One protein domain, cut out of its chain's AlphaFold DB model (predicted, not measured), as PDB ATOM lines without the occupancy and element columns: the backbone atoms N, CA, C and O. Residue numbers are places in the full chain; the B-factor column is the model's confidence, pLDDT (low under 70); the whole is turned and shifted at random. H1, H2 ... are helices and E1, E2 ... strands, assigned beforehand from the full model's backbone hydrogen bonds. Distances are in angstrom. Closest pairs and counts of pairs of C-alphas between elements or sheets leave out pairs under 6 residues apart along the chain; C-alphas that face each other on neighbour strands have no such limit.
ATOM      1  N   LEU A   5      29.047 -67.282  -8.420       96.31
ATOM      2  CA  LEU A   5      28.914 -68.737  -8.541       96.31
ATOM      3  C   LEU A   5      30.278 -69.431  -8.627       96.31
ATOM      4  O   LEU A   5      30.538 -70.331  -7.837       96.31
ATOM      5  N   GLU A   6      31.159 -68.988  -9.528       96.31
ATOM      6  CA  GLU A   6      32.504 -69.569  -9.679       96.31
ATOM      7  C   GLU A   6      33.304 -69.475  -8.377       96.31
ATOM      8  O   GLU A   6      34.006 -70.409  -7.997       96.31
ATOM      9  N   ARG A   7      33.188 -68.352  -7.660       96.38
ATOM     10  CA  ARG A   7      33.865 -68.173  -6.372       96.38
ATOM     11  C   ARG A   7      33.298 -69.101  -5.294       96.38
ATOM     12  O   ARG A   7      34.061 -69.599  -4.476       96.38
ATOM     13  N   VAL A   8      31.989 -69.360  -5.298       95.81
ATOM     14  CA  VAL A   8      31.356 -70.326  -4.386       95.81
ATOM     15  C   VAL A   8      31.760 -71.759  -4.725       95.81
ATOM     16  O   VAL A   8      32.081 -72.523  -3.821       95.81
ATOM     17  N   GLU A   9      31.816 -72.127  -6.004       96.38
ATOM     18  CA  GLU A   9      32.336 -73.432  -6.434       96.38
ATOM     19  C   GLU A   9      33.781 -73.648  -5.964       96.38
ATOM     20  O   GLU A   9      34.147 -74.756  -5.570       96.38
ATOM     21  N   GLU A  10      34.594 -72.589  -5.937       96.50
ATOM     22  CA  GLU A  10      35.961 -72.633  -5.414       96.50
ATOM     23  C   GLU A  10      36.057 -72.912  -3.918       96.50
ATOM     24  O   GLU A  10      37.001 -73.587  -3.516       96.50
ATOM     25  N   VAL A  11      35.082 -72.484  -3.111       94.88
ATOM     26  CA  VAL A  11      35.041 -72.801  -1.671       94.88
ATOM     27  C   VAL A  11      34.942 -74.310  -1.439       94.88
ATOM     28  O   VAL A  11      35.513 -74.831  -0.484       94.88
ATOM     29  N   PHE A  12      34.247 -75.026  -2.324       94.12
ATOM     30  CA  PHE A  12      34.055 -76.471  -2.203       94.12
ATOM     31  C   PHE A  12      35.134 -77.295  -2.916       94.12
ATOM     32  O   PHE A  12      35.167 -78.519  -2.757       94.12
ATOM     33  N   LYS A  13      36.050 -76.669  -3.671       94.19
ATOM     34  CA  LYS A  13      37.168 -77.390  -4.298       94.19
ATOM     35  C   LYS A  13      38.032 -78.059  -3.224       94.19
ATOM     36  O   LYS A  13      38.497 -77.414  -2.293       94.19
ATOM     37  N   GLY A  14      38.265 -79.363  -3.378       93.31
ATOM     38  CA  GLY A  14      39.025 -80.172  -2.416       93.31
ATOM     39  C   GLY A  14      38.193 -80.735  -1.261       93.31
ATOM     40  O   GLY A  14      38.726 -81.481  -0.445       93.31
ATOM     41  N   THR A  15      36.895 -80.427  -1.208       95.06
ATOM     42  CA  THR A  15      35.939 -81.096  -0.319       95.06
ATOM     43  C   THR A  15      35.219 -82.226  -1.059       95.06
ATOM     44  O   THR A  15      35.274 -82.319  -2.285       95.06
ATOM     45  N   GLU A  16      34.491 -83.070  -0.329       96.44
ATOM     46  CA  GLU A  16      33.560 -84.037  -0.933       96.44
ATOM     47  C   GLU A  16      32.224 -83.404  -1.360       96.44
ATOM     48  O   GLU A  16      31.298 -84.111  -1.761       96.44
ATOM     49  N   LEU A  17      32.101 -82.081  -1.245       96.12
ATOM     50  CA  LEU A  17      30.901 -81.331  -1.572       96.12
ATOM     51  C   LEU A  17      31.042 -80.648  -2.930       96.12
ATOM     52  O   LEU A  17      32.136 -80.266  -3.349       96.12
ATOM     53  N   ARG A  18      29.917 -80.456  -3.622       96.19
ATOM     54  CA  ARG A  18      29.883 -79.712  -4.886       96.19
ATOM     55  C   ARG A  18      28.574 -78.972  -5.095       96.19
ATOM     56  O   ARG A  18      27.504 -79.484  -4.763       96.19
ATOM     57  N   VAL A  19      28.661 -77.802  -5.722       96.38
ATOM     58  CA  VAL A  19      27.490 -77.084  -6.237       96.38
ATOM     59  C   VAL A  19      26.954 -77.834  -7.458       96.38
ATOM     60  O   VAL A  19      27.719 -78.196  -8.348       96.38
ATOM     61  N   THR A  20      25.646 -78.094  -7.505       94.56
ATOM     62  CA  THR A  20      25.000 -78.789  -8.643       94.56
ATOM     63  C   THR A  20      24.069 -77.894  -9.448       94.56
ATOM     64  O   THR A  20      23.901 -78.054 -10.655       94.56
ATOM     65  N   LYS A  21      23.434 -76.939  -8.772       94.88
ATOM     66  CA  LYS A  21      22.459 -76.020  -9.350       94.88
ATOM     67  C   LYS A  21      22.616 -74.670  -8.693       94.88
ATOM     68  O   LYS A  21      23.012 -74.581  -7.527       94.88
ATOM     69  N   SER A  22      22.229 -73.639  -9.427       95.94
ATOM     70  CA  SER A  22      22.127 -72.297  -8.894       95.94
ATOM     71  C   SER A  22      20.924 -71.556  -9.476       95.94
ATOM     72  O   SER A  22      20.454 -71.865 -10.573       95.94
ATOM     73  N   LYS A  23      20.363 -70.625  -8.700       96.81
ATOM     74  CA  LYS A  23      19.222 -69.796  -9.106       96.81
ATOM     75  C   LYS A  23      19.210 -68.490  -8.321       96.81
ATOM     76  O   LYS A  23      19.302 -68.523  -7.099       96.81
ATOM     77  N   LEU A  24      19.028 -67.358  -8.992       96.25
ATOM     78  CA  LEU A  24      18.789 -66.081  -8.313       96.25
ATOM     79  C   LEU A  24      17.360 -66.022  -7.758       96.25
ATOM     80  O   LEU A  24      16.410 -66.441  -8.427       96.25
ATOM     81  N   ASN A  25      17.208 -65.517  -6.537       92.38
ATOM     82  CA  ASN A  25      15.901 -65.176  -5.979       92.38
ATOM     83  C   ASN A  25      15.507 -63.724  -6.305       92.38
ATOM     84  O   ASN A  25      16.259 -62.986  -6.937       92.38
ATOM     85  N   GLU A  26      14.319 -63.321  -5.854       92.25
ATOM     86  CA  GLU A  26      13.769 -61.971  -6.054       92.25
ATOM     87  C   GLU A  26      14.621 -60.848  -5.441       92.25
ATOM     88  O   GLU A  26      14.594 -59.725  -5.934       92.25
ATOM     89  N   ASN A  27      15.430 -61.164  -4.426       90.62
ATOM     90  CA  ASN A  27      16.328 -60.220  -3.758       90.62
ATOM     91  C   ASN A  27      17.715 -60.149  -4.417       90.62
ATOM     92  O   ASN A  27      18.598 -59.464  -3.912       90.62
ATOM     93  N   GLY A  28      17.939 -60.886  -5.512       89.88
ATOM     94  CA  GLY A  28      19.243 -60.968  -6.173       89.88
ATOM     95  C   GLY A  28      20.258 -61.868  -5.461       89.88
ATOM     96  O   GLY A  28      21.410 -61.927  -5.886       89.88
ATOM     97  N   ASN A  29      19.852 -62.611  -4.426       95.38
ATOM     98  CA  ASN A  29      20.719 -63.593  -3.777       95.38
ATOM     99  C   ASN A  29      20.763 -64.871  -4.615       95.38
ATOM    100  O   ASN A  29      19.740 -65.376  -5.092       95.38
ATOM    101  N   LEU A  30      21.953 -65.438  -4.749       97.12
ATOM    102  CA  LEU A  30      22.186 -66.677  -5.464       97.12
ATOM    103  C   LEU A  30      21.905 -67.858  -4.529       97.12
ATOM    104  O   LEU A  30      22.596 -68.089  -3.547       97.12
ATOM    105  N   LYS A  31      20.863 -68.627  -4.826       97.75
ATOM    106  CA  LYS A  31      20.623 -69.925  -4.200       97.75
ATOM    107  C   LYS A  31      21.535 -70.961  -4.838       97.75
ATOM    108  O   LYS A  31      21.547 -71.054  -6.065       97.75
ATOM    109  N   VAL A  32      22.230 -71.760  -4.036       97.12
ATOM    110  CA  VAL A  32      23.038 -72.899  -4.496       97.12
ATOM    111  C   VAL A  32      22.597 -74.184  -3.803       97.12
ATOM    112  O   VAL A  32      22.222 -74.169  -2.632       97.12
ATOM    113  N   TRP A  33      22.627 -75.293  -4.539       97.12
ATOM    114  CA  TRP A  33      22.336 -76.636  -4.032       97.12
ATOM    115  C   TRP A  33      23.627 -77.435  -3.946       97.12
ATOM    116  O   TRP A  33      24.402 -77.436  -4.908       97.12
ATOM    117  N   ILE A  34      23.834 -78.115  -2.821       96.94
ATOM    118  CA  ILE A  34      25.066 -78.829  -2.500       96.94
ATOM    119  C   ILE A  34      24.806 -80.335  -2.457       96.94
ATOM    120  O   ILE A  34      23.928 -80.813  -1.734       96.94
ATOM    121  N   LEU A  35      25.599 -81.078  -3.229       96.56
ATOM    122  CA  LEU A  35      25.636 -82.539  -3.201       96.56
ATOM    123  C   LEU A  35      26.890 -83.033  -2.481       96.56
ATOM    124  O   LEU A  35      27.913 -82.347  -2.494       96.56
ATOM    125  N   ASN A  36      26.829 -84.249  -1.947       96.06
ATOM    126  CA  ASN A  36      28.015 -85.006  -1.543       96.06
ATOM    127  C   ASN A  36      28.640 -85.794  -2.718       96.06
ATOM    128  O   ASN A  36      28.132 -85.803  -3.846       96.06
ATOM    129  N   SER A  37      29.722 -86.519  -2.426       93.19
ATOM    130  CA  SER A  37      30.439 -87.406  -3.354       93.19
ATOM    131  C   SER A  37      29.584 -88.555  -3.913       93.19
ATOM    132  O   SER A  37      29.909 -89.109  -4.963       93.19
ATOM    133  N   LYS A  38      28.458 -88.880  -3.265       96.06
ATOM    134  CA  LYS A  38      27.480 -89.892  -3.700       96.06
ATOM    135  C   LYS A  38      26.345 -89.322  -4.555       96.06
ATOM    136  O   LYS A  38      25.440 -90.063  -4.921       96.06
ATOM    137  N   ASN A  39      26.400 -88.036  -4.916       92.81
ATOM    138  CA  ASN A  39      25.345 -87.311  -5.639       92.81
ATOM    139  C   ASN A  39      24.031 -87.152  -4.866       92.81
ATOM    140  O   ASN A  39      22.993 -86.882  -5.471       92.81
ATOM    141  N   GLU A  40      24.068 -87.286  -3.545       96.06
ATOM    142  CA  GLU A  40      22.910 -87.039  -2.692       96.06
ATOM    143  C   GLU A  40      22.856 -85.550  -2.350       96.06
ATOM    144  O   GLU A  40      23.866 -84.958  -1.959       96.06
ATOM    145  N   GLU A  41      21.683 -84.935  -2.518       95.69
ATOM    146  CA  GLU A  41      21.465 -83.543  -2.122       95.69
ATOM    147  C   GLU A  41      21.403 -83.454  -0.606       95.69
ATOM    148  O   GLU A  41      20.529 -84.047   0.021       95.69
ATOM    149  N   LEU A  42      22.357 -82.728  -0.023       94.75
ATOM    150  CA  LEU A  42      22.428 -82.559   1.421       94.75
ATOM    151  C   LEU A  42      21.624 -81.341   1.864       94.75
ATOM    152  O   LEU A  42      20.821 -81.421   2.790       94.75
ATOM    153  N   PHE A  43      21.872 -80.199   1.222       95.06
ATOM    154  CA  PHE A  43      21.262 -78.924   1.579       95.06
ATOM    155  C   PHE A  43      21.370 -77.909   0.439       95.06
ATOM    156  O   PHE A  43      22.084 -78.088  -0.550       95.06
ATOM    157  N   TRP A  44      20.663 -76.799   0.613       95.12
ATOM    158  CA  TRP A  44      20.787 -75.596  -0.196       95.12
ATOM    159  C   TRP A  44      20.967 -74.392   0.721       95.12
ATOM    160  O   TRP A  44      20.619 -74.440   1.899       95.12
ATOM    161  N   LEU A  45      21.488 -73.304   0.169       95.31
ATOM    162  CA  LEU A  45      21.714 -72.060   0.901       95.31
ATOM    163  C   LEU A  45      21.662 -70.856  -0.039       95.31
ATOM    164  O   LEU A  45      21.827 -71.011  -1.255       95.31
ATOM    165  N   TYR A  46      21.431 -69.669   0.518       96.88
ATOM    166  CA  TYR A  46      21.579 -68.425  -0.221       96.88
ATOM    167  C   TYR A  46      22.977 -67.848  -0.007       96.88
ATOM    168  O   TYR A  46      23.563 -67.924   1.070       96.88
ATOM    169  N   VAL A  47      23.506 -67.243  -1.060       96.81
ATOM    170  CA  VAL A  47      24.738 -66.463  -1.038       96.81
ATOM    171  C   VAL A  47      24.507 -65.125  -1.713       96.81
ATOM    172  O   VAL A  47      23.763 -65.017  -2.690       96.81
ATOM    173  N   LYS A  48      25.175 -64.102  -1.206       96.00
ATOM    174  CA  LYS A  48      25.242 -62.779  -1.825       96.00
ATOM    175  C   LYS A  48      26.679 -62.278  -1.810       96.00
ATOM    176  O   LYS A  48      27.537 -62.857  -1.142       96.00
ATOM    177  N   GLU A  49      26.921 -61.212  -2.556       93.56
ATOM    178  CA  GLU A  49      28.186 -60.488  -2.513       93.56
ATOM    179  C   GLU A  49      27.990 -59.177  -1.749       93.56
ATOM    180  O   GLU A  49      27.129 -58.377  -2.107       93.56
ATOM    181  N   GLU A  50      28.789 -58.955  -0.705       94.25
ATOM    182  CA  GLU A  50      28.834 -57.684   0.027       94.25
ATOM    183  C   GLU A  50      30.282 -57.222   0.137       94.25
ATOM    184  O   GLU A  50      31.143 -57.968   0.586       94.25
ATOM    185  N   ASN A  51      30.568 -55.996  -0.312       93.94
ATOM    186  CA  ASN A  51      31.924 -55.431  -0.338       93.94
ATOM    187  C   ASN A  51      32.972 -56.341  -1.016       93.94
ATOM    188  O   ASN A  51      34.141 -56.348  -0.641       93.94
ATOM    189  N   GLY A  52      32.555 -57.111  -2.027       91.38
ATOM    190  CA  GLY A  52      33.418 -58.055  -2.729       91.38
ATOM    191  C   GLY A  52      33.630 -59.385  -2.000       91.38
ATOM    192  O   GLY A  52      34.332 -60.240  -2.533       91.38
ATOM    193  N   GLU A  53      33.016 -59.618  -0.840       94.12
ATOM    194  CA  GLU A  53      33.092 -60.870  -0.079       94.12
ATOM    195  C   GLU A  53      31.844 -61.742  -0.272       94.12
ATOM    196  O   GLU A  53      30.754 -61.245  -0.554       94.12
ATOM    197  N   ILE A  54      32.011 -63.061  -0.129       94.62
ATOM    198  CA  ILE A  54      30.890 -64.008  -0.146       94.62
ATOM    199  C   ILE A  54      30.239 -63.996   1.235       94.62
ATOM    200  O   ILE A  54      30.897 -64.304   2.227       94.62
ATOM    201  N   VAL A  55      28.937 -63.722   1.283       96.00
ATOM    202  CA  VAL A  55      28.141 -63.775   2.512       96.00
ATOM    203  C   VAL A  55      27.089 -64.872   2.398       96.00
ATOM    204  O   VAL A  55      26.294 -64.888   1.455       96.00
ATOM    205  N   TRP A  56      27.081 -65.782   3.372       93.62
ATOM    206  CA  TRP A  56      26.133 -66.893   3.487       93.62
ATOM    207  C   TRP A  56      24.873 -66.427   4.234       93.62
ATOM    208  O   TRP A  56      24.994 -65.797   5.284       93.62
ATOM    209  N   CYS A  57      23.686 -66.697   3.682       86.81
ATOM    210  CA  CYS A  57      22.389 -66.219   4.184       86.81
ATOM    211  C   CYS A  57      21.364 -67.348   4.328       86.81
ATOM    212  O   CYS A  57      21.349 -68.260   3.463       86.81
TER     213      CYS A  57
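This is residues 5 to 57 of the 57 residues of an uncharacterized protein of Clostridium chauvoei JF4335 (UniProt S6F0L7). One strongly twisted sheet of four antiparallel strands, each folding back beside the one before, makes the body, and the short helix H1 packs on it, mostly by E1, with the far strand E4 turned so that it too comes near the helix. The long strand E3 joins the two parts of the sheet: its first part pairs with E2 and its last part with E4. The printed part has 53 residues with one named helix and four named strands, in the order H1, E1, E2, E3, E4; the sheet runs E1, E2, E3, E4, and the class is mixed, helices and strands. The whole is compact, with a radius of gyration of the C-alphas of 11.1 A, and only just elongated, spanning 33 by 22 by 15 A.

H1, residues 5 to 12, is on the sheet at a height over the sheet of 4.3 A, only just clear of the sheet's level, and it lies over none of the strands. In its backbone 3 of 4 O i to N i+4 pairs are within hydrogen-bond range. The closest C-alphas of H1 and the edge strand E1, residues 18 to 24, are those of Phe 12 and Arg 18, 5.9 A apart. E1 and E2, residues 30 to 35, form an antiparallel hairpin at 156 degrees, with N 20 and O 33 at 3.0 A and N 31 and O 23 at 2.8 A. E2 and E3, residues 41 to 50, form a second hairpin at 149 degrees, with N 30 and O 47 at 2.8 A. E3 and the edge strand E4, residues 53 to 56, form a third at 139 degrees, with N 55 and O 48 at 2.9 A. The four strands are a meander, each the antiparallel neighbour of the one before. The pairing of E3 is staggered: residues 41 to 47 pair with E2, residues 47 to 50 with E4. The closest C-alphas of H1 and E4 are those of Val 8 and Ile 54, 7.6 A apart. E4 is apart from E1 and from E2.

H1 begins at C-alpha 5, (28.914, -68.737, -8.541), and measures 11.2 A. E1 measures 17.9 A and E2 16.4 A. E3, the longest strand, measures 27.0 A from C-alpha 41 at (21.465, -83.543, -2.122). E4 measures 9.9 A and ends at C-alpha 56, (26.133, -66.893, 3.487).

The two C-alphas farthest apart are those of Lys 38 and Asn 51, 34.9 A. The four links are tight, and the printed part has no cut. The mean pLDDT of the printed part is 95.0, and no printed residue is under 70.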